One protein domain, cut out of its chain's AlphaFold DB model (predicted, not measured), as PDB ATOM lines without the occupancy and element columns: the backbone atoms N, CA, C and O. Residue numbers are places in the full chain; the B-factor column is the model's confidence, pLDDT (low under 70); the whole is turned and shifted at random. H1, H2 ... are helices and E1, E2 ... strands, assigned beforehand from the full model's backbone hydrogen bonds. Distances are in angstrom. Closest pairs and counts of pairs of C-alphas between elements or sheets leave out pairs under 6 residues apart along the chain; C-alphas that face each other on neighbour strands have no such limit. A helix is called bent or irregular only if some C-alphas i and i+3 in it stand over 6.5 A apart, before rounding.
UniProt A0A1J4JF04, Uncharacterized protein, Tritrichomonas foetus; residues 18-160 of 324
ATOM      1  N   VAL A  18     -35.841 -40.461  -5.040       50.38
ATOM      2  CA  VAL A  18     -34.708 -39.563  -5.312       50.38
ATOM      3  C   VAL A  18     -34.582 -38.504  -4.212       50.38
ATOM      4  O   VAL A  18     -33.487 -38.276  -3.718       50.38
ATOM      5  N   ILE A  19     -35.690 -37.922  -3.743       53.12
ATOM      6  CA  ILE A  19     -35.656 -36.911  -2.674       53.12
ATOM      7  C   ILE A  19     -35.210 -37.525  -1.335       53.12
ATOM      8  O   ILE A  19     -34.298 -37.008  -0.697       53.12
ATOM      9  N   SER A  20     -35.790 -38.655  -0.920       54.38
ATOM     10  CA  SER A  20     -35.424 -39.315   0.348       54.38
ATOM     11  C   SER A  20     -33.973 -39.814   0.373       54.38
ATOM     12  O   SER A  20     -33.296 -39.664   1.392       54.38
ATOM     13  N   SER A  21     -33.459 -40.340  -0.744       55.09
ATOM     14  CA  SER A  21     -32.050 -40.753  -0.845       55.09
ATOM     15  C   SER A  21     -31.072 -39.573  -0.809       55.09
ATOM     16  O   SER A  21     -30.021 -39.685  -0.180       55.09
ATOM     17  N   LEU A  22     -31.425 -38.420  -1.390       61.81
ATOM     18  CA  LEU A  22     -30.625 -37.193  -1.284       61.81
ATOM     19  C   LEU A  22     -30.554 -36.686   0.165       61.81
ATOM     20  O   LEU A  22     -29.458 -36.463   0.676       61.81
ATOM     21  N   PHE A  23     -31.690 -36.598   0.866       64.38
ATOM     22  CA  PHE A  23     -31.712 -36.204   2.284       64.38
ATOM     23  C   PHE A  23     -30.925 -37.172   3.179       64.38
ATOM     24  O   PHE A  23     -30.187 -36.736   4.061       64.38
ATOM     25  N   THR A  24     -31.031 -38.480   2.931       68.81
ATOM     26  CA  THR A  24     -30.295 -39.498   3.700       68.81
ATOM     27  C   THR A  24     -28.785 -39.373   3.491       68.81
ATOM     28  O   THR A  24     -28.024 -39.421   4.455       68.81
ATOM     29  N   ASN A  25     -28.341 -39.145   2.251       75.19
ATOM     30  CA  ASN A  25     -26.920 -38.978   1.942       75.19
ATOM     31  C   ASN A  25     -26.356 -37.658   2.493       75.19
ATOM     32  O   ASN A  25     -25.209 -37.628   2.931       75.19
ATOM     33  N   MET A  26     -27.158 -36.589   2.511       78.25
ATOM     34  CA  MET A  26     -26.772 -35.307   3.106       78.25
ATOM     35  C   MET A  26     -26.609 -35.412   4.627       78.25
ATOM     36  O   MET A  26     -25.608 -34.943   5.164       78.25
ATOM     37  N   ASN A  27     -27.535 -36.087   5.318       81.19
ATOM     38  CA  ASN A  27     -27.414 -36.333   6.758       81.19
ATOM     39  C   ASN A  27     -26.215 -37.234   7.074       81.19
ATOM     40  O   ASN A  27     -25.438 -36.908   7.958       81.19
ATOM     41  N   ALA A  28     -25.983 -38.292   6.290       82.81
ATOM     42  CA  ALA A  28     -24.803 -39.140   6.464       82.81
ATOM     43  C   ALA A  28     -23.480 -38.370   6.274       82.81
ATOM     44  O   ALA A  28     -22.495 -38.652   6.958       82.81
ATOM     45  N   LEU A  29     -23.445 -37.390   5.361       86.94
ATOM     46  CA  LEU A  29     -22.299 -36.492   5.193       86.94
ATOM     47  C   LEU A  29     -22.121 -35.570   6.389       86.94
ATOM     48  O   LEU A  29     -21.000 -35.436   6.880       86.94
ATOM     49  N   LYS A  30     -23.214 -34.976   6.870       87.50
ATOM     50  CA  LYS A  30     -23.208 -34.140   8.067       87.50
ATOM     51  C   LYS A  30     -22.691 -34.919   9.278       87.50
ATOM     52  O   LYS A  30     -21.717 -34.485   9.882       87.50
ATOM     53  N   ASP A  31     -23.265 -36.087   9.554       88.25
ATOM     54  CA  ASP A  31     -22.885 -36.950  10.672       88.25
ATOM     55  C   ASP A  31     -21.405 -37.339  10.584       88.25
ATOM     56  O   ASP A  31     -20.662 -37.221  11.554       88.25
ATOM     57  N   ALA A  32     -20.926 -37.720   9.395       88.06
ATOM     58  CA  ALA A  32     -19.520 -38.067   9.207       88.06
ATOM     59  C   ALA A  32     -18.569 -36.885   9.472       88.06
ATOM     60  O   ALA A  32     -17.457 -37.105   9.965       88.06
ATOM     61  N   ILE A  33     -18.984 -35.653   9.143       90.25
ATOM     62  CA  ILE A  33     -18.226 -34.436   9.453       90.25
ATOM     63  C   ILE A  33     -18.292 -34.125  10.949       90.25
ATOM     64  O   ILE A  33     -17.248 -33.869  11.546       90.25
ATOM     65  N   ASP A  34     -19.471 -34.172  11.567       89.75
ATOM     66  CA  ASP A  34     -19.657 -33.901  12.997       89.75
ATOM     67  C   ASP A  34     -18.864 -34.891  13.866       89.75
ATOM     68  O   ASP A  34     -18.266 -34.517  14.873       89.75
ATOM     69  N   GLU A  35     -18.762 -36.146  13.429       89.94
ATOM     70  CA  GLU A  35     -17.951 -37.177  14.078       89.94
ATOM     71  C   GLU A  35     -16.455 -37.119  13.703       89.94
ATOM     72  O   GLU A  35     -15.664 -37.945  14.170       89.94
ATOM     73  N   ASN A  36     -16.049 -36.176  12.844       90.44
ATOM     74  CA  ASN A  36     -14.683 -36.005  12.343       90.44
ATOM     75  C   ASN A  36     -14.077 -37.313  11.787       90.44
ATOM     76  O   ASN A  36     -12.943 -37.700  12.100       90.44
ATOM     77  N   LYS A  37     -14.859 -38.041  10.981       89.69
ATOM     78  CA  LYS A  37     -14.476 -39.329  10.387       89.69
ATOM     79  C   LYS A  37     -13.900 -39.160   8.983       89.69
ATOM     80  O   LYS A  37     -14.143 -38.169   8.296       89.69
ATOM     81  N   TYR A  38     -13.154 -40.174   8.536       88.88
ATOM     82  CA  TYR A  38     -12.764 -40.300   7.131       88.88
ATOM     83  C   TYR A  38     -13.994 -40.560   6.268       88.88
ATOM     84  O   TYR A  38     -14.722 -41.535   6.484       88.88
ATOM     85  N   ILE A  39     -14.190 -39.709   5.267       88.75
ATOM     86  CA  ILE A  39     -15.316 -39.805   4.351       88.75
ATOM     87  C   ILE A  39     -14.894 -40.610   3.121       88.75
ATOM     88  O   ILE A  39     -13.823 -40.408   2.553       88.75
ATOM     89  N   SER A  40     -15.745 -41.553   2.714       81.69
ATOM     90  CA  SER A  40     -15.542 -42.373   1.519       81.69
ATOM     91  C   SER A  40     -16.736 -42.240   0.587       81.69
ATOM     92  O   SER A  40     -17.879 -42.353   1.025       81.69
ATOM     93  N   GLU A  41     -16.463 -42.111  -0.709       73.69
ATOM     94  CA  GLU A  41     -17.467 -42.126  -1.782       73.69
ATOM     95  C   GLU A  41     -18.346 -43.389  -1.750       73.69
ATOM     96  O   GLU A  41     -19.525 -43.328  -2.073       73.69
ATOM     97  N   SER A  42     -17.811 -44.526  -1.289       75.69
ATOM     98  CA  SER A  42     -18.597 -45.757  -1.123       75.69
ATOM     99  C   SER A  42     -19.602 -45.701   0.032       75.69
ATOM    100  O   SER A  42     -20.604 -46.407  -0.007       75.69
ATOM    101  N   LYS A  43     -19.334 -44.888   1.064       75.12
ATOM    102  CA  LYS A  43     -20.212 -44.710   2.232       75.12
ATOM    103  C   LYS A  43     -21.216 -43.577   2.034       75.12
ATOM    104  O   LYS A  43     -22.272 -43.603   2.651       75.12
ATOM    105  N   ILE A  44     -20.881 -42.608   1.181       79.62
ATOM    106  CA  ILE A  44     -21.737 -41.472   0.835       79.62
ATOM    107  C   ILE A  44     -21.847 -41.408  -0.691       79.62
ATOM    108  O   ILE A  44     -21.077 -40.696  -1.349       79.62
ATOM    109  N   PRO A  45     -22.784 -42.176  -1.273       67.31
ATOM    110  CA  PRO A  45     -23.044 -42.132  -2.701       67.31
ATOM    111  C   PRO A  45     -23.359 -40.698  -3.147       67.31
ATOM    112  O   PRO A  45     -24.054 -39.956  -2.452       67.31
ATOM    113  N   ASN A  46     -22.863 -40.308  -4.322       74.38
ATOM    114  CA  ASN A  46     -23.005 -38.963  -4.901       74.38
ATOM    115  C   ASN A  46     -22.255 -37.831  -4.175       74.38
ATOM    116  O   ASN A  46     -22.523 -36.667  -4.469       74.38
ATOM    117  N   ILE A  47     -21.263 -38.126  -3.319       76.75
ATOM    118  CA  ILE A  47     -20.401 -37.089  -2.712       76.75
ATOM    119  C   ILE A  47     -19.827 -36.105  -3.737       76.75
ATOM    120  O   ILE A  47     -19.787 -34.910  -3.481       76.75
ATOM    121  N   LYS A  48     -19.479 -36.582  -4.941       73.12
ATOM    122  CA  LYS A  48     -19.007 -35.729  -6.039       73.12
ATOM    123  C   LYS A  48     -20.002 -34.618  -6.379       73.12
ATOM    124  O   LYS A  48     -19.587 -33.483  -6.576       73.12
ATOM    125  N   GLY A  49     -21.299 -34.932  -6.406       73.62
ATOM    126  CA  GLY A  49     -22.362 -33.956  -6.644       73.62
ATOM    127  C   GLY A  49     -22.408 -32.888  -5.553       73.62
ATOM    128  O   GLY A  49     -22.477 -31.714  -5.877       73.62
ATOM    129  N   TYR A  50     -22.263 -33.278  -4.283       76.56
ATOM    130  CA  TYR A  50     -22.228 -32.343  -3.149       76.56
ATOM    131  C   TYR A  50     -20.960 -31.477  -3.089       76.56
ATOM    132  O   TYR A  50     -20.985 -30.403  -2.499       76.56
ATOM    133  N   LEU A  51     -19.848 -31.941  -3.667       76.31
ATOM    134  CA  LEU A  51     -18.598 -31.177  -3.735       76.31
ATOM    135  C   LEU A  51     -18.582 -30.178  -4.902       76.31
ATOM    136  O   LEU A  51     -18.079 -29.076  -4.745       76.31
ATOM    137  N   SER A  52     -19.109 -30.585  -6.061       61.84
ATOM    138  CA  SER A  52     -19.043 -29.838  -7.335       61.84
ATOM    139  C   SER A  52     -20.246 -28.946  -7.618       61.84
ATOM    140  O   SER A  52     -20.191 -28.082  -8.485       61.84
ATOM    141  N   HIS A  53     -21.362 -29.188  -6.943       59.84
ATOM    142  CA  HIS A  53     -22.555 -28.366  -7.040       59.84
ATOM    143  C   HIS A  53     -22.831 -27.854  -5.634       59.84
ATOM    144  O   HIS A  53     -22.721 -28.622  -4.680       59.84
ATOM    145  N   ASN A  54     -23.173 -26.568  -5.517       54.25
ATOM    146  CA  ASN A  54     -23.460 -25.876  -4.259       54.25
ATOM    147  C   ASN A  54     -24.724 -26.443  -3.578       54.25
ATOM    148  O   ASN A  54     -25.755 -25.780  -3.493       54.25
ATOM    149  N   PHE A  55     -24.681 -27.703  -3.150       54.81
ATOM    150  CA  PHE A  55     -25.713 -28.331  -2.350       54.81
ATOM    151  C   PHE A  55     -25.353 -28.120  -0.894       54.81
ATOM    152  O   PHE A  55     -24.371 -28.649  -0.371       54.81
ATOM    153  N   TYR A  56     -26.156 -27.273  -0.279       62.75
ATOM    154  CA  TYR A  56     -25.921 -26.757   1.044       62.75
ATOM    155  C   TYR A  56     -26.159 -27.799   2.116       62.75
ATOM    156  O   TYR A  56     -27.155 -28.523   2.094       62.75
ATOM    157  N   ILE A  57     -25.289 -27.795   3.118       66.69
ATOM    158  CA  ILE A  57     -25.661 -28.340   4.413       66.69
ATOM    159  C   ILE A  57     -26.604 -27.300   5.013       66.69
ATOM    160  O   ILE A  57     -26.181 -26.171   5.229       66.69
ATOM    161  N   THR A  58     -27.873 -27.657   5.226       66.25
ATOM    162  CA  THR A  58     -28.971 -26.756   5.641       66.25
ATOM    163  C   THR A  58     -28.844 -26.242   7.083       66.25
ATOM    164  O   THR A  58     -29.828 -26.171   7.821       66.25
ATOM    165  N   ASP A  59     -27.623 -25.985   7.536       67.38
ATOM    166  CA  ASP A  59     -27.303 -25.549   8.883       67.38
ATOM    167  C   ASP A  59     -26.861 -24.087   8.857       67.38
ATOM    168  O   ASP A  59     -26.170 -23.637   7.943       67.38
ATOM    169  N   LYS A  60     -27.262 -23.326   9.871       72.44
ATOM    170  CA  LYS A  60     -26.817 -21.938  10.020       72.44
ATOM    171  C   LYS A  60     -25.642 -21.939  10.974       72.44
ATOM    172  O   LYS A  60     -25.813 -22.211  12.160       72.44
ATOM    173  N   THR A  61     -24.463 -21.615  10.460       74.94
ATOM    174  CA  THR A  61     -23.266 -21.534  11.293       74.94
ATOM    175  C   THR A  61     -23.027 -20.091  11.694       74.94
ATOM    176  O   THR A  61     -22.824 -19.225  10.845       74.94
ATOM    177  N   GLU A  62     -23.035 -19.834  12.998       77.88
ATOM    178  CA  GLU A  62     -22.628 -18.548  13.547       77.88
ATOM    179  C   GLU A  62     -21.098 -18.486  13.631       77.88
ATOM    180  O   GLU A  62     -20.457 -19.369  14.206       77.88
ATOM    181  N   ILE A  63     -20.515 -17.442  13.055       78.75
ATOM    182  CA  ILE A  63     -19.080 -17.162  13.093       78.75
ATOM    183  C   ILE A  63     -18.856 -15.777  13.692       78.75
ATOM    184  O   ILE A  63     -19.706 -14.895  13.594       78.75
ATOM    185  N   THR A  64     -17.719 -15.580  14.358       71.12
ATOM    186  CA  THR A  64     -17.362 -14.275  14.927       71.12
ATOM    187  C   THR A  64     -16.223 -13.670  14.129       71.12
ATOM    188  O   THR A  64     -15.110 -14.184  14.151       71.12
ATOM    189  N   VAL A  65     -16.496 -12.556  13.463       71.06
ATOM    190  CA  VAL A  65     -15.537 -11.804  12.655       71.06
ATOM    191  C   VAL A  65     -15.313 -10.465  13.339       71.06
ATOM    192  O   VAL A  65     -16.264  -9.725  13.557       71.06
ATOM    193  N   ARG A  66     -14.076 -10.149  13.748       65.44
ATOM    194  CA  ARG A  66     -13.732  -8.853  14.381       65.44
ATOM    195  C   ARG A  66     -14.707  -8.422  15.497       65.44
ATOM    196  O   ARG A  66     -15.079  -7.259  15.598       65.44
ATOM    197  N   LYS A  67     -15.104  -9.372  16.357       66.75
ATOM    198  CA  LYS A  67     -16.067  -9.201  17.472       66.75
ATOM    199  C   LYS A  67     -17.536  -9.002  17.057       66.75
ATOM    200  O   LYS A  67     -18.383  -8.849  17.933       66.75
ATOM    201  N   GLN A  68     -17.860  -9.071  15.768       66.88
ATOM    202  CA  GLN A  68     -19.226  -9.103  15.254       66.88
ATOM    203  C   GLN A  68     -19.649 -10.544  14.946       66.88
ATOM    204  O   GLN A  68     -18.913 -11.312  14.330       66.88
ATOM    205  N   LYS A  69     -20.843 -10.919  15.407       77.56
ATOM    206  CA  LYS A  69     -21.454 -12.215  15.103       77.56
ATOM    207  C   LYS A  69     -22.125 -12.146  13.735       77.56
ATOM    208  O   LYS A  69     -22.997 -11.307  13.513       77.56
ATOM    209  N   GLU A  70     -21.722 -13.038  12.847       79.62
ATOM    210  CA  GLU A  70     -22.237 -13.183  11.491       79.62
ATOM    211  C   GLU A  70     -22.819 -14.584  11.302       79.62
ATOM    212  O   GLU A  70     -22.330 -15.563  11.869       79.62
ATOM    213  N   ILE A  71     -23.878 -14.689  10.499       74.44
ATOM    214  CA  ILE A  71     -24.508 -15.971  10.178       74.44
ATOM    215  C   ILE A  71     -24.087 -16.361   8.769       74.44
ATOM    216  O   ILE A  71     -24.496 -15.740   7.786       74.44
ATOM    217  N   MET A  72     -23.300 -17.428   8.673       73.62
ATOM    218  CA  MET A  72     -23.055 -18.096   7.409       73.62
ATOM    219  C   MET A  72     -24.266 -18.976   7.106       73.62
ATOM    220  O   MET A  72     -24.562 -19.943   7.818       73.62
ATOM    221  N   HIS A  73     -25.003 -18.591   6.071       65.06
ATOM    222  CA  HIS A  73     -26.109 -19.383   5.568       65.06
ATOM    223  C   HIS A  73     -25.552 -20.571   4.796       65.06
ATOM    224  O   HIS A  73     -24.791 -20.371   3.851       65.06
ATOM    225  N   ASP A  74     -25.977 -21.777   5.177       69.06
ATOM    226  CA  ASP A  74     -25.928 -22.942   4.306       69.06
ATOM    227  C   ASP A  74     -24.491 -23.263   3.814       69.06
ATOM    228  O   ASP A  74     -24.171 -23.121   2.633       69.06
ATOM    229  N   PRO A  75     -23.557 -23.649   4.709       73.12
ATOM    230  CA  PRO A  75     -22.159 -23.833   4.339       73.12
ATOM    231  C   PRO A  75     -21.944 -25.012   3.382       73.12
ATOM    232  O   PRO A  75     -22.546 -26.081   3.516       73.12
ATOM    233  N   LEU A  76     -20.991 -24.836   2.462       81.06
ATOM    234  CA  LEU A  76     -20.438 -25.931   1.663       81.06
ATOM    235  C   LEU A  76     -19.772 -26.982   2.572       81.06
ATOM    236  O   LEU A  76     -19.297 -26.630   3.659       81.06
ATOM    237  N   PRO A  77     -19.641 -28.252   2.134       86.94
ATOM    238  CA  PRO A  77     -19.047 -29.313   2.952       86.94
ATOM    239  C   PRO A  77     -17.661 -28.979   3.523       86.94
ATOM    240  O   PRO A  77     -17.388 -29.284   4.683       86.94
ATOM    241  N   PHE A  78     -16.800 -28.306   2.750       89.69
ATOM    242  CA  PHE A  78     -15.485 -27.855   3.221       89.69
ATOM    243  C   PHE A  78     -15.609 -26.816   4.339       89.69
ATOM    244  O   PHE A  78     -14.996 -26.965   5.395       89.69
ATOM    245  N   SER A  79     -16.447 -25.796   4.132       88.06
ATOM    246  CA  SER A  79     -16.691 -24.729   5.100       88.06
ATOM    247  C   SER A  79     -17.295 -25.268   6.393       88.06
ATOM    248  O   SER A  79     -16.880 -24.873   7.480       88.06
ATOM    249  N   TYR A  80     -18.226 -26.219   6.291       88.94
ATOM    250  CA  TYR A  80     -18.818 -26.887   7.446       88.94
ATOM    251  C   TYR A  80     -17.777 -27.702   8.223       88.94
ATOM    252  O   TYR A  80     -17.666 -27.550   9.439       88.94
ATOM    253  N   ALA A  81     -16.949 -28.492   7.529       91.62
ATOM    254  CA  ALA A  81     -15.867 -29.245   8.163       91.62
ATOM    255  C   ALA A  81     -14.855 -28.334   8.870       91.62
ATOM    256  O   ALA A  81     -14.398 -28.667   9.964       91.62
ATOM    257  N   ILE A  82     -14.547 -27.167   8.294       93.25
ATOM    258  CA  ILE A  82     -13.719 -26.153   8.952       93.25
ATOM    259  C   ILE A  82     -14.421 -25.646  10.208       93.25
ATOM    260  O   ILE A  82     -13.839 -25.748  11.279       93.25
ATOM    261  N   CYS A  83     -15.671 -25.187  10.119       89.94
ATOM    262  CA  CYS A  83     -16.399 -24.628  11.263       89.94
ATOM    263  C   CYS A  83     -16.554 -25.612  12.432       89.94
ATOM    264  O   CYS A  83     -16.587 -25.193  13.587       89.94
ATOM    265  N   LYS A  84     -16.628 -26.916  12.146       91.00
ATOM    266  CA  LYS A  84     -16.662 -27.982  13.160       91.00
ATOM    267  C   LYS A  84     -15.283 -28.398  13.683       91.00
ATOM    268  O   LYS A  84     -15.207 -29.190  14.616       91.00
ATOM    269  N   GLY A  85     -14.194 -27.889  13.106       92.12
ATOM    270  CA  GLY A  85     -12.831 -28.308  13.445       92.12
ATOM    271  C   GLY A  85     -12.501 -29.738  13.001       92.12
ATOM    272  O   GLY A  85     -11.569 -30.366  13.516       92.12
ATOM    273  N   SER A  86     -13.255 -30.274  12.043       95.06
ATOM    274  CA  SER A  86     -13.206 -31.673  11.623       95.06
ATOM    275  C   SER A  86     -12.088 -31.932  10.612       95.06
ATOM    276  O   SER A  86     -12.321 -32.182   9.428       95.06
ATOM    277  N   GLN A  87     -10.843 -31.894  11.097       95.81
ATOM    278  CA  GLN A  87      -9.620 -32.054  10.301       95.81
ATOM    279  C   GLN A  87      -9.613 -33.299   9.391       95.81
ATOM    280  O   GLN A  87      -9.204 -33.210   8.233       95.81
ATOM    281  N   LYS A  88     -10.015 -34.471   9.902       95.38
ATOM    282  CA  LYS A  88      -9.961 -35.732   9.137       95.38
ATOM    283  C   LYS A  88     -10.982 -35.716   8.010       95.38
ATOM    284  O   LYS A  88     -10.668 -36.114   6.889       95.38
ATOM    285  N   SER A  89     -12.179 -35.216   8.305       94.50
ATOM    286  CA  SER A  89     -13.238 -35.048   7.317       94.50
ATOM    287  C   SER A  89     -12.809 -34.058   6.241       94.50
ATOM    288  O   SER A  89     -12.850 -34.417   5.068       94.50
ATOM    289  N   LEU A  90     -12.281 -32.888   6.622       95.44
ATOM    290  CA  LEU A  90     -11.748 -31.896   5.685       95.44
ATOM    291  C   LEU A  90     -10.673 -32.492   4.766       95.44
ATOM    292  O   LEU A  90     -10.787 -32.373   3.550       95.44
ATOM    293  N   LYS A  91      -9.678 -33.194   5.329       95.94
ATOM    294  CA  LYS A  91      -8.625 -33.863   4.545       95.94
ATOM    295  C   LYS A  91      -9.221 -34.841   3.532       95.94
ATOM    296  O   LYS A  91      -8.892 -34.773   2.354       95.94
ATOM    297  N   SER A  92     -10.159 -35.688   3.965       93.94
ATOM    298  CA  SER A  92     -10.811 -36.643   3.061       93.94
ATOM    299  C   SER A  92     -11.666 -35.976   1.975       93.94
ATOM    300  O   SER A  92     -11.692 -36.458   0.846       93.94
ATOM    301  N   LEU A  93     -12.336 -34.859   2.284       92.31
ATOM    302  CA  LEU A  93     -13.129 -34.103   1.312       92.31
ATOM    303  C   LEU A  93     -12.230 -33.481   0.241       92.31
ATOM    304  O   LEU A  93     -12.534 -33.608  -0.944       92.31
ATOM    305  N   LEU A  94     -11.116 -32.867   0.648       93.00
ATOM    306  CA  LEU A  94     -10.122 -32.293  -0.262       93.00
ATOM    307  C   LEU A  94      -9.489 -33.373  -1.146       93.00
ATOM    308  O   LEU A  94      -9.446 -33.207  -2.362       93.00
ATOM    309  N   ASP A  95      -9.100 -34.515  -0.572       92.06
ATOM    310  CA  ASP A  95      -8.575 -35.653  -1.335       92.06
ATOM    311  C   ASP A  95      -9.562 -36.138  -2.402       92.06
ATOM    312  O   ASP A  95      -9.178 -36.422  -3.538       92.06
ATOM    313  N   ILE A  96     -10.849 -36.240  -2.059       89.50
ATOM    314  CA  ILE A  96     -11.882 -36.636  -3.020       89.50
ATOM    315  C   ILE A  96     -12.032 -35.562  -4.103       89.50
ATOM    316  O   ILE A  96     -12.030 -35.905  -5.285       89.50
ATOM    317  N   ALA A  97     -12.140 -34.289  -3.729       89.06
ATOM    318  CA  ALA A  97     -12.337 -33.190  -4.671       89.06
ATOM    319  C   ALA A  97     -11.176 -33.072  -5.671       89.06
ATOM    320  O   ALA A  97     -11.393 -33.062  -6.882       89.06
ATOM    321  N   ILE A  98      -9.942 -33.079  -5.172       88.94
ATOM    322  CA  ILE A  98      -8.733 -32.863  -5.970       88.94
ATOM    323  C   ILE A  98      -8.384 -34.120  -6.767       88.94
ATOM    324  O   ILE A  98      -8.248 -34.073  -7.986       88.94
ATOM    325  N   ASN A  99      -8.289 -35.278  -6.109       87.94
ATOM    326  CA  ASN A  99      -7.730 -36.469  -6.753       87.94
ATOM    327  C   ASN A  99      -8.785 -37.308  -7.487       87.94
ATOM    328  O   ASN A  99      -8.466 -37.962  -8.482       87.94
ATOM    329  N   LYS A 100     -10.041 -37.323  -7.015       85.25
ATOM    330  CA  LYS A 100     -11.102 -38.158  -7.612       85.25
ATOM    331  C   LYS A 100     -12.048 -37.381  -8.516       85.25
ATOM    332  O   LYS A 100     -12.440 -37.908  -9.554       85.25
ATOM    333  N   VAL A 101     -12.461 -36.183  -8.107       84.88
ATOM    334  CA  VAL A 101     -13.355 -35.322  -8.903       84.88
ATOM    335  C   VAL A 101     -12.561 -34.464  -9.883       84.88
ATOM    336  O   VAL A 101     -13.081 -34.166 -10.953       84.88
ATOM    337  N   LYS A 102     -11.289 -34.174  -9.575       86.44
ATOM    338  CA  LYS A 102     -10.410 -33.293 -10.360       86.44
ATOM    339  C   LYS A 102     -10.941 -31.861 -10.439       86.44
ATOM    340  O   LYS A 102     -10.919 -31.247 -11.500       86.44
ATOM    341  N   MET A 103     -11.451 -31.363  -9.314       86.31
ATOM    342  CA  MET A 103     -11.842 -29.961  -9.166       86.31
ATOM    343  C   MET A 103     -10.607 -29.057  -9.138       86.31
ATOM    344  O   MET A 103      -9.551 -29.461  -8.644       86.31
ATOM    345  N   ASP A 104     -10.751 -27.838  -9.654       87.25
ATOM    346  CA  ASP A 104      -9.686 -26.839  -9.643       87.25
ATOM    347  C   ASP A 104      -9.434 -26.328  -8.212       87.25
ATOM    348  O   ASP A 104     -10.367 -26.072  -7.449       87.25
ATOM    349  N   LEU A 105      -8.161 -26.190  -7.826       88.44
ATOM    350  CA  LEU A 105      -7.798 -25.752  -6.476       88.44
ATOM    351  C   LEU A 105      -8.267 -24.325  -6.184       88.44
ATOM    352  O   LEU A 105      -8.703 -24.051  -5.072       88.44
ATOM    353  N   ILE A 106      -8.210 -23.417  -7.157       86.50
ATOM    354  CA  ILE A 106      -8.687 -22.046  -6.963       86.50
ATOM    355  C   ILE A 106     -10.202 -22.073  -6.749       86.50
ATOM    356  O   ILE A 106     -10.697 -21.408  -5.849       86.50
ATOM    357  N   GLU A 107     -10.935 -22.891  -7.506       83.69
ATOM    358  CA  GLU A 107     -12.386 -23.048  -7.327       83.69
ATOM    359  C   GLU A 107     -12.759 -23.574  -5.931       83.69
ATOM    360  O   GLU A 107     -13.718 -23.093  -5.333       83.69
ATOM    361  N   ILE A 108     -11.990 -24.524  -5.386       86.31
ATOM    362  CA  ILE A 108     -12.223 -25.060  -4.035       86.31
ATOM    363  C   ILE A 108     -11.943 -24.003  -2.955       86.31
ATOM    364  O   ILE A 108     -12.666 -23.930  -1.961       86.31
ATOM    365  N   TYR A 109     -10.856 -23.239  -3.099       87.81
ATOM    366  CA  TYR A 109     -10.345 -22.373  -2.035       87.81
ATOM    367  C   TYR A 109     -10.946 -20.967  -2.032       87.81
ATOM    368  O   TYR A 109     -11.031 -20.371  -0.953       87.81
ATOM    369  N   SER A 110     -11.353 -20.453  -3.192       80.50
ATOM    370  CA  SER A 110     -11.874 -19.095  -3.355       80.50
ATOM    371  C   SER A 110     -13.372 -18.999  -3.066       80.50
ATOM    372  O   SER A 110     -14.134 -19.955  -3.219       80.50
ATOM    373  N   SER A 111     -13.837 -17.812  -2.668       65.56
ATOM    374  CA  SER A 111     -15.270 -17.583  -2.449       65.56
ATOM    375  C   SER A 111     -16.010 -17.477  -3.788       65.56
ATOM    376  O   SER A 111     -15.909 -16.469  -4.492       65.56
ATOM    377  N   SER A 112     -16.789 -18.499  -4.157       59.72
ATOM    378  CA  SER A 112     -17.671 -18.408  -5.327       59.72
ATOM    379  C   SER A 112     -18.792 -17.391  -5.049       59.72
ATOM    380  O   SER A 112     -19.662 -17.619  -4.210       59.72
ATOM    381  N   LYS A 113     -18.804 -16.280  -5.797       53.81
ATOM    382  CA  LYS A 113     -19.800 -15.188  -5.703       53.81
ATOM    383  C   LYS A 113     -21.193 -15.550  -6.229       53.81
ATOM    384  O   LYS A 113     -22.040 -14.679  -6.396       53.81
ATOM    385  N   SER A 114     -21.423 -16.812  -6.583       50.53
ATOM    386  CA  SER A 114     -22.609 -17.211  -7.343       50.53
ATOM    387  C   SER A 114     -23.905 -17.207  -6.522       50.53
ATOM    388  O   SER A 114     -24.976 -17.387  -7.099       50.53
ATOM    389  N   LEU A 115     -23.836 -16.998  -5.200       52.91
ATOM    390  CA  LEU A 115     -24.956 -17.225  -4.291       52.91
ATOM    391  C   LEU A 115     -25.100 -16.138  -3.214       52.91
ATOM    392  O   LEU A 115     -24.100 -15.591  -2.750       52.91
ATOM    393  N   PRO A 116     -26.342 -15.826  -2.796       54.00
ATOM    394  CA  PRO A 116     -26.606 -14.859  -1.738       54.00
ATOM    395  C   PRO A 116     -26.202 -15.433  -0.374       54.00
ATOM    396  O   PRO A 116     -26.787 -16.401   0.100       54.00
ATOM    397  N   GLY A 117     -25.211 -14.823   0.271       62.59
ATOM    398  CA  GLY A 117     -24.719 -15.253   1.576       62.59
ATOM    399  C   GLY A 117     -23.340 -14.685   1.890       62.59
ATOM    400  O   GLY A 117     -22.722 -14.018   1.060       62.59
ATOM    401  N   ILE A 118     -22.874 -14.943   3.109       67.00
ATOM    402  CA  ILE A 118     -21.513 -14.620   3.532       67.00
ATOM    403  C   ILE A 118     -20.619 -15.809   3.193       67.00
ATOM    404  O   ILE A 118     -20.810 -16.890   3.747       67.00
ATOM    405  N   TYR A 119     -19.653 -15.614   2.297       75.44
ATOM    406  CA  TYR A 119     -18.698 -16.648   1.904       75.44
ATOM    407  C   TYR A 119     -17.276 -16.156   2.140       75.44
ATOM    408  O   TYR A 119     -16.858 -15.135   1.596       75.44
ATOM    409  N   TYR A 120     -16.533 -16.915   2.938       82.06
ATOM    410  CA  TYR A 120     -15.117 -16.685   3.186       82.06
ATOM    411  C   TYR A 120     -14.293 -17.740   2.438       82.06
ATOM    412  O   TYR A 120     -14.657 -18.921   2.493       82.06
ATOM    413  N   PRO A 121     -13.181 -17.360   1.780       88.56
ATOM    414  CA  PRO A 121     -12.225 -18.334   1.265       88.56
ATOM    415  C   PRO A 121     -11.752 -19.263   2.392       88.56
ATOM    416  O   PRO A 121     -11.660 -18.847   3.552       88.56
ATOM    417  N   LEU A 122     -11.433 -20.520   2.077       91.88
ATOM    418  CA  LEU A 122     -11.268 -21.562   3.105       91.88
ATOM    419  C   LEU A 122     -10.170 -21.239   4.133       91.88
ATOM    420  O   LEU A 122     -10.343 -21.519   5.322       91.88
ATOM    421  N   ILE A 123      -9.069 -20.608   3.705       93.44
ATOM    422  CA  ILE A 123      -7.989 -20.175   4.612       93.44
ATOM    423  C   ILE A 123      -8.495 -19.112   5.593       93.44
ATOM    424  O   ILE A 123      -8.281 -19.240   6.797       93.44
ATOM    425  N   HIS A 124      -9.217 -18.104   5.100       88.94
ATOM    426  CA  HIS A 124      -9.799 -17.048   5.930       88.94
ATOM    427  C   HIS A 124     -10.782 -17.630   6.940       88.94
ATOM    428  O   HIS A 124     -10.723 -17.309   8.124       88.94
ATOM    429  N   LEU A 125     -11.643 -18.546   6.489       90.56
ATOM    430  CA  LEU A 125     -12.608 -19.205   7.357       90.56
ATOM    431  C   LEU A 125     -11.919 -19.984   8.485       90.56
ATOM    432  O   LEU A 125     -12.353 -19.902   9.635       90.56
ATOM    433  N   ALA A 126     -10.836 -20.709   8.188       92.69
ATOM    434  CA  ALA A 126     -10.081 -21.447   9.201       92.69
ATOM    435  C   ALA A 126      -9.439 -20.521  10.249       92.69
ATOM    436  O   ALA A 126      -9.379 -20.889  11.421       92.69
ATOM    437  N   LEU A 127      -9.013 -19.320   9.850       89.62
ATOM    438  CA  LEU A 127      -8.451 -18.309  10.751       89.62
ATOM    439  C   LEU A 127      -9.527 -17.675  11.636       89.62
ATOM    440  O   LEU A 127      -9.407 -17.683  12.857       89.62
ATOM    441  N   ILE A 128     -10.627 -17.220  11.031       85.69
ATOM    442  CA  ILE A 128     -11.771 -16.612  11.728       85.69
ATOM    443  C   ILE A 128     -12.351 -17.573  12.775       85.69
ATOM    444  O   ILE A 128     -12.681 -17.175  13.890       85.69
ATOM    445  N   THR A 129     -12.453 -18.858  12.429       87.06
ATOM    446  CA  THR A 129     -12.984 -19.898  13.326       87.06
ATOM    447  C   THR A 129     -11.941 -20.473  14.290       87.06
ATOM    448  O   THR A 129     -12.296 -21.313  15.118       87.06
ATOM    449  N   LYS A 130     -10.679 -20.020  14.220       87.62
ATOM    450  CA  LYS A 130      -9.539 -20.485  15.037       87.62
ATOM    451  C   LYS A 130      -9.291 -21.995  14.945       87.62
ATOM    452  O   LYS A 130      -9.019 -22.669  15.935       87.62
ATOM    453  N   GLN A 131      -9.396 -22.545  13.739       92.75
ATOM    454  CA  GLN A 131      -9.291 -23.979  13.469       92.75
ATOM    455  C   GLN A 131      -7.919 -24.327  12.888       92.75
ATOM    456  O   GLN A 131      -7.792 -24.737  11.732       92.75
ATOM    457  N   HIS A 132      -6.861 -24.202  13.699       89.31
ATOM    458  CA  HIS A 132      -5.459 -24.389  13.274       89.31
ATOM    459  C   HIS A 132      -5.180 -25.720  12.593       89.31
ATOM    460  O   HIS A 132      -4.384 -25.800  11.660       89.31
ATOM    461  N   LYS A 133      -5.807 -26.793  13.076       92.19
ATOM    462  CA  LYS A 133      -5.636 -28.134  12.505       92.19
ATOM    463  C   LYS A 133      -6.172 -28.193  11.076       92.19
ATOM    464  O   LYS A 133      -5.531 -28.782  10.210       92.19
ATOM    465  N   CYS A 134      -7.309 -27.547  10.829       95.44
ATOM    466  CA  CYS A 134      -7.878 -27.404   9.496       95.44
ATOM    467  C   CYS A 134      -7.015 -26.484   8.622       95.44
ATOM    468  O   CYS A 134      -6.734 -26.847   7.485       95.44
ATOM    469  N   LEU A 135      -6.507 -25.368   9.162       95.25
ATOM    470  CA  LEU A 135      -5.571 -24.483   8.455       95.25
ATOM    471  C   LEU A 135      -4.316 -25.227   7.975       95.25
ATOM    472  O   LEU A 135      -3.919 -25.091   6.820       95.25
ATOM    473  N   LYS A 136      -3.714 -26.062   8.831       93.62
ATOM    474  CA  LYS A 136      -2.553 -26.888   8.459       93.62
ATOM    475  C   LYS A 136      -2.873 -27.849   7.318       93.62
ATOM    476  O   LYS A 136      -2.068 -27.966   6.402       93.62
ATOM    477  N   VAL A 137      -4.042 -28.497   7.353       95.50
ATOM    478  CA  VAL A 137      -4.503 -29.365   6.256       95.50
ATOM    479  C   VAL A 137      -4.653 -28.568   4.963       95.50
ATOM    480  O   VAL A 137      -4.120 -28.981   3.944       95.50
ATOM    481  N   LEU A 138      -5.319 -27.412   5.001       95.50
ATOM    482  CA  LEU A 138      -5.482 -26.549   3.826       95.50
ATOM    483  C   LEU A 138      -4.129 -26.166   3.211       95.50
ATOM    484  O   LEU A 138      -3.924 -26.286   2.008       95.50
ATOM    485  N   ILE A 139      -3.165 -25.772   4.042       93.62
ATOM    486  CA  ILE A 139      -1.824 -25.424   3.571       93.62
ATOM    487  C   ILE A 139      -1.100 -26.643   2.989       93.62
ATOM    488  O   ILE A 139      -0.474 -26.500   1.945       93.62
ATOM    489  N   GLU A 140      -1.195 -27.826   3.612       93.25
ATOM    490  CA  GLU A 140      -0.597 -29.086   3.126       93.25
ATOM    491  C   GLU A 140      -0.980 -29.374   1.665       93.25
ATOM    492  O   GLU A 140      -0.109 -29.667   0.849       93.25
ATOM    493  N   PHE A 141      -2.255 -29.197   1.302       93.06
ATOM    494  CA  PHE A 141      -2.737 -29.430  -0.067       93.06
ATOM    495  C   PHE A 141      -2.246 -28.403  -1.094       93.06
ATOM    496  O   PHE A 141      -2.249 -28.696  -2.288       93.06
ATOM    497  N   LEU A 142      -1.805 -27.224  -0.653       90.88
ATOM    498  CA  LEU A 142      -1.258 -26.182  -1.524       90.88
ATOM    499  C   LEU A 142       0.269 -26.270  -1.672       90.88
ATOM    500  O   LEU A 142       0.823 -25.618  -2.551       90.88
ATOM    501  N   GLN A 143       0.970 -27.068  -0.851       86.69
ATOM    502  CA  GLN A 143       2.448 -27.107  -0.803       86.69
ATOM    503  C   GLN A 143       3.121 -27.423  -2.136       86.69
ATOM    504  O   GLN A 143       4.233 -26.961  -2.376       86.69
ATOM    505  N   ASN A 144       2.440 -28.167  -3.001       83.31
ATOM    506  CA  ASN A 144       2.983 -28.581  -4.288       83.31
ATOM    507  C   ASN A 144       2.748 -27.556  -5.410       83.31
ATOM    508  O   ASN A 144       3.287 -27.736  -6.499       83.31
ATOM    509  N   ASP A 145       1.977 -26.492  -5.163       85.69
ATOM    510  CA  ASP A 145       1.687 -25.446  -6.147       85.69
ATOM    511  C   ASP A 145       1.889 -24.053  -5.538       85.69
ATOM    512  O   ASP A 145       0.976 -23.428  -4.992       85.69
ATOM    513  N   SER A 146       3.124 -23.556  -5.629       77.00
ATOM    514  CA  SER A 146       3.509 -22.252  -5.082       77.00
ATOM    515  C   SER A 146       2.755 -21.086  -5.728       77.00
ATOM    516  O   SER A 146       2.485 -20.091  -5.056       77.00
ATOM    517  N   SER A 147       2.376 -21.204  -7.004       80.00
ATOM    518  CA  SER A 147       1.624 -20.171  -7.721       80.00
ATOM    519  C   SER A 147       0.208 -20.044  -7.159       80.00
ATOM    520  O   SER A 147      -0.237 -18.946  -6.808       80.00
ATOM    521  N   ILE A 148      -0.483 -21.176  -6.997       86.19
ATOM    522  CA  ILE A 148      -1.824 -21.204  -6.409       86.19
ATOM    523  C   ILE A 148      -1.769 -20.811  -4.933       86.19
ATOM    524  O   ILE A 148      -2.590 -20.006  -4.498       86.19
ATOM    525  N   MET A 149      -0.783 -21.296  -4.173       86.50
ATOM    526  CA  MET A 149      -0.600 -20.917  -2.771       86.50
ATOM    527  C   MET A 149      -0.503 -19.398  -2.601       86.50
ATOM    528  O   MET A 149      -1.245 -18.824  -1.807       86.50
ATOM    529  N   MET A 150       0.352 -18.738  -3.388       78.56
ATOM    530  CA  MET A 150       0.492 -17.281  -3.353       78.56
ATOM    531  C   MET A 150      -0.809 -16.567  -3.715       78.56
ATOM    532  O   MET A 150      -1.126 -15.536  -3.127       78.56
ATOM    533  N   LYS A 151      -1.581 -17.099  -4.665       82.62
ATOM    534  CA  LYS A 151      -2.871 -16.518  -5.038       82.62
ATOM    535  C   LYS A 151      -3.897 -16.632  -3.910       82.62
ATOM    536  O   LYS A 151      -4.568 -15.649  -3.622       82.62
ATOM    537  N   VAL A 152      -4.003 -17.801  -3.279       87.50
ATOM    538  CA  VAL A 152      -4.995 -18.078  -2.229       87.50
ATOM    539  C   VAL A 152      -4.654 -17.351  -0.925       87.50
ATOM    540  O   VAL A 152      -5.541 -16.790  -0.288       87.50
ATOM    541  N   LEU A 153      -3.377 -17.327  -0.521       83.88
ATOM    542  CA  LEU A 153      -2.942 -16.614   0.690       83.88
ATOM    543  C   LEU A 153      -3.169 -15.103   0.587       83.88
ATOM    544  O   LEU A 153      -3.446 -14.459   1.598       83.88
ATOM    545  N   ASN A 154      -3.075 -14.568  -0.632       76.56
ATOM    546  CA  ASN A 154      -3.238 -13.146  -0.920       76.56
ATOM    547  C   ASN A 154      -4.603 -12.812  -1.543       76.56
ATOM    548  O   ASN A 154      -4.779 -11.743  -2.134       76.56
ATOM    549  N   GLU A 155      -5.565 -13.734  -1.456       81.00
ATOM    550  CA  GLU A 155      -6.956 -13.463  -1.796       81.00
ATOM    551  C   GLU A 155      -7.553 -12.543  -0.728       81.00
ATOM    552  O   GLU A 155      -7.278 -12.709   0.457       81.00
ATOM    553  N   ILE A 156      -8.362 -11.568  -1.142       75.62
ATOM    554  CA  ILE A 156      -9.085 -10.696  -0.214       75.62
ATOM    555  C   ILE A 156     -10.512 -11.195  -0.035       75.62
ATOM    556  O   ILE A 156     -11.153 -11.636  -0.989       75.62
ATOM    557  N   THR A 157     -11.047 -11.065   1.174       72.50
ATOM    558  CA  THR A 157     -12.476 -11.302   1.403       72.50
ATOM    559  C   THR A 157     -13.309 -10.220   0.722       72.50
ATOM    560  O   THR A 157     -12.981  -9.040   0.835       72.50
ATOM    561  N   ASP A 158     -14.431 -10.587   0.104       68.12
ATOM    562  CA  ASP A 158     -15.318  -9.611  -0.543       68.12
ATOM    563  C   ASP A 158     -15.960  -8.617   0.436       68.12
ATOM    564  O   ASP A 158     -16.244  -7.490   0.045       68.12
ATOM    565  N   GLN A 159     -16.199  -9.018   1.688       64.50
ATOM    566  CA  GLN A 159     -16.937  -8.199   2.658       64.50
ATOM    567  C   GLN A 159     -16.066  -7.201   3.414       64.50
ATOM    568  O   GLN A 159     -16.467  -6.058   3.606       64.50
ATOM    569  N   ASN A 160     -14.881  -7.637   3.843       64.06
ATOM    570  CA  ASN A 160     -14.001  -6.834   4.694       64.06
ATOM    571  C   ASN A 160     -12.746  -6.357   3.959       64.06
ATOM    572  O   ASN A 160     -11.954  -5.626   4.540       64.06
TER     573      ASN A 160
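What this domain is: This is residues 18 to 160 of the 324 residues of an uncharacterized protein of Tritrichomonas foetus (UniProt A0A1J4JF04). The core is a small bundle of four helices made of two helical hairpins side by side, H3 with H4 and H6 with H7. The long helix H1 meets this bundle near one end with its last turn, H2 crosses the other end of H4, a two-stranded hairpin, E1 and E2, lies along one side near H3 and H6, and H5 and H8 pair beyond the bundle. The printed part has 143 residues, with eight named helices and two antiparallel strands in the order H1 H2 E1 E2 H3 H4 H5 H6 H7 H8, and its class is mostly helix. It is compact, with a radius of gyration of the C-alphas of 14.4 A and spans of 40 by 35 by 27 A.

Where its parts are: Find C-alpha 18 at (-34.708, -39.563, -5.312); from there H1 runs 24.4 A to residue 34. H2 follows at residues 47 to 52, then E1 at 60 to 65, 15.4 A long, and E2 at 68 to 73, 15.7 A long. Next come H3, residues 77 to 83, and H4, residues 87 to 101, which begins at C-alpha 87 (-9.620, -32.054, 10.301) and runs 19.8 A. H4 is neither bent nor irregular, but only just: C-alphas 98 and 101 are 6.0 A apart. Read on to H5 at 105 to 109, H6 at 122 to 128, H7 at 132 to 142, 15.5 A long, and H8, residues 146 to 153, ending at C-alpha 153 (-2.942, -16.614, 0.690).

How they stand to each other: Start at the hub, H4, which touches four helices. H3 and H4 form a helical hairpin, touching at a shallow tilt of 22 degrees, opposite ways; their closest C-alphas, Ala 81 and Leu 90, are 5.5 A apart. H4 touches H7 at a shallow tilt of 20 degrees, the same way, closest at the C-alphas of Gln 87 and Cys 134, 5.0 A. H6 and H7 form the other helical hairpin, with the C-alphas of Ala 126 and Leu 135 closest at 5.5 A. H3 touches H6, closest at the C-alphas of Ile 82 and Ala 126, 6.0 A. H1 and H4 only just touch, with 3 pairs of C-alphas within 8 A, and only at their ends, closest at the C-alphas of Ile 33 and Ser 89, 5.5 A. H2 touches H4 about perpendicular, at 75 degrees, closest at the C-alphas of Lys 48 and Val 101, 6.3 A. H5 touches H8, closest at the C-alphas of Tyr 109 and Val 152, 6.9 A. In the hairpin E1 and E2, N 63 and O 70 are within hydrogen-bond range at 2.9 A, as are N 70 and O 63 at 2.8 A. The closest C-alphas of E1 and H6, Val 65 and Ile 128, are 6.2 A apart. Every O i to N i+4 pair is within hydrogen-bond range in H1, H2, H3, H5, H6 and H8; H4 has 10 of 11 and H7 6 of 7.

The domain as a whole: The farthest C-alphas, Ser 20 and Ser 146, are 42.9 A apart. The printed part has no cut. The links H1 to H2 and H5 to H6 are long, 12 residues each. The mean pLDDT of the printed part is 80.1; look for values under 70 at, among others, residues 18 to 24, 52 to 59, 111 to 118 and 158 to 160.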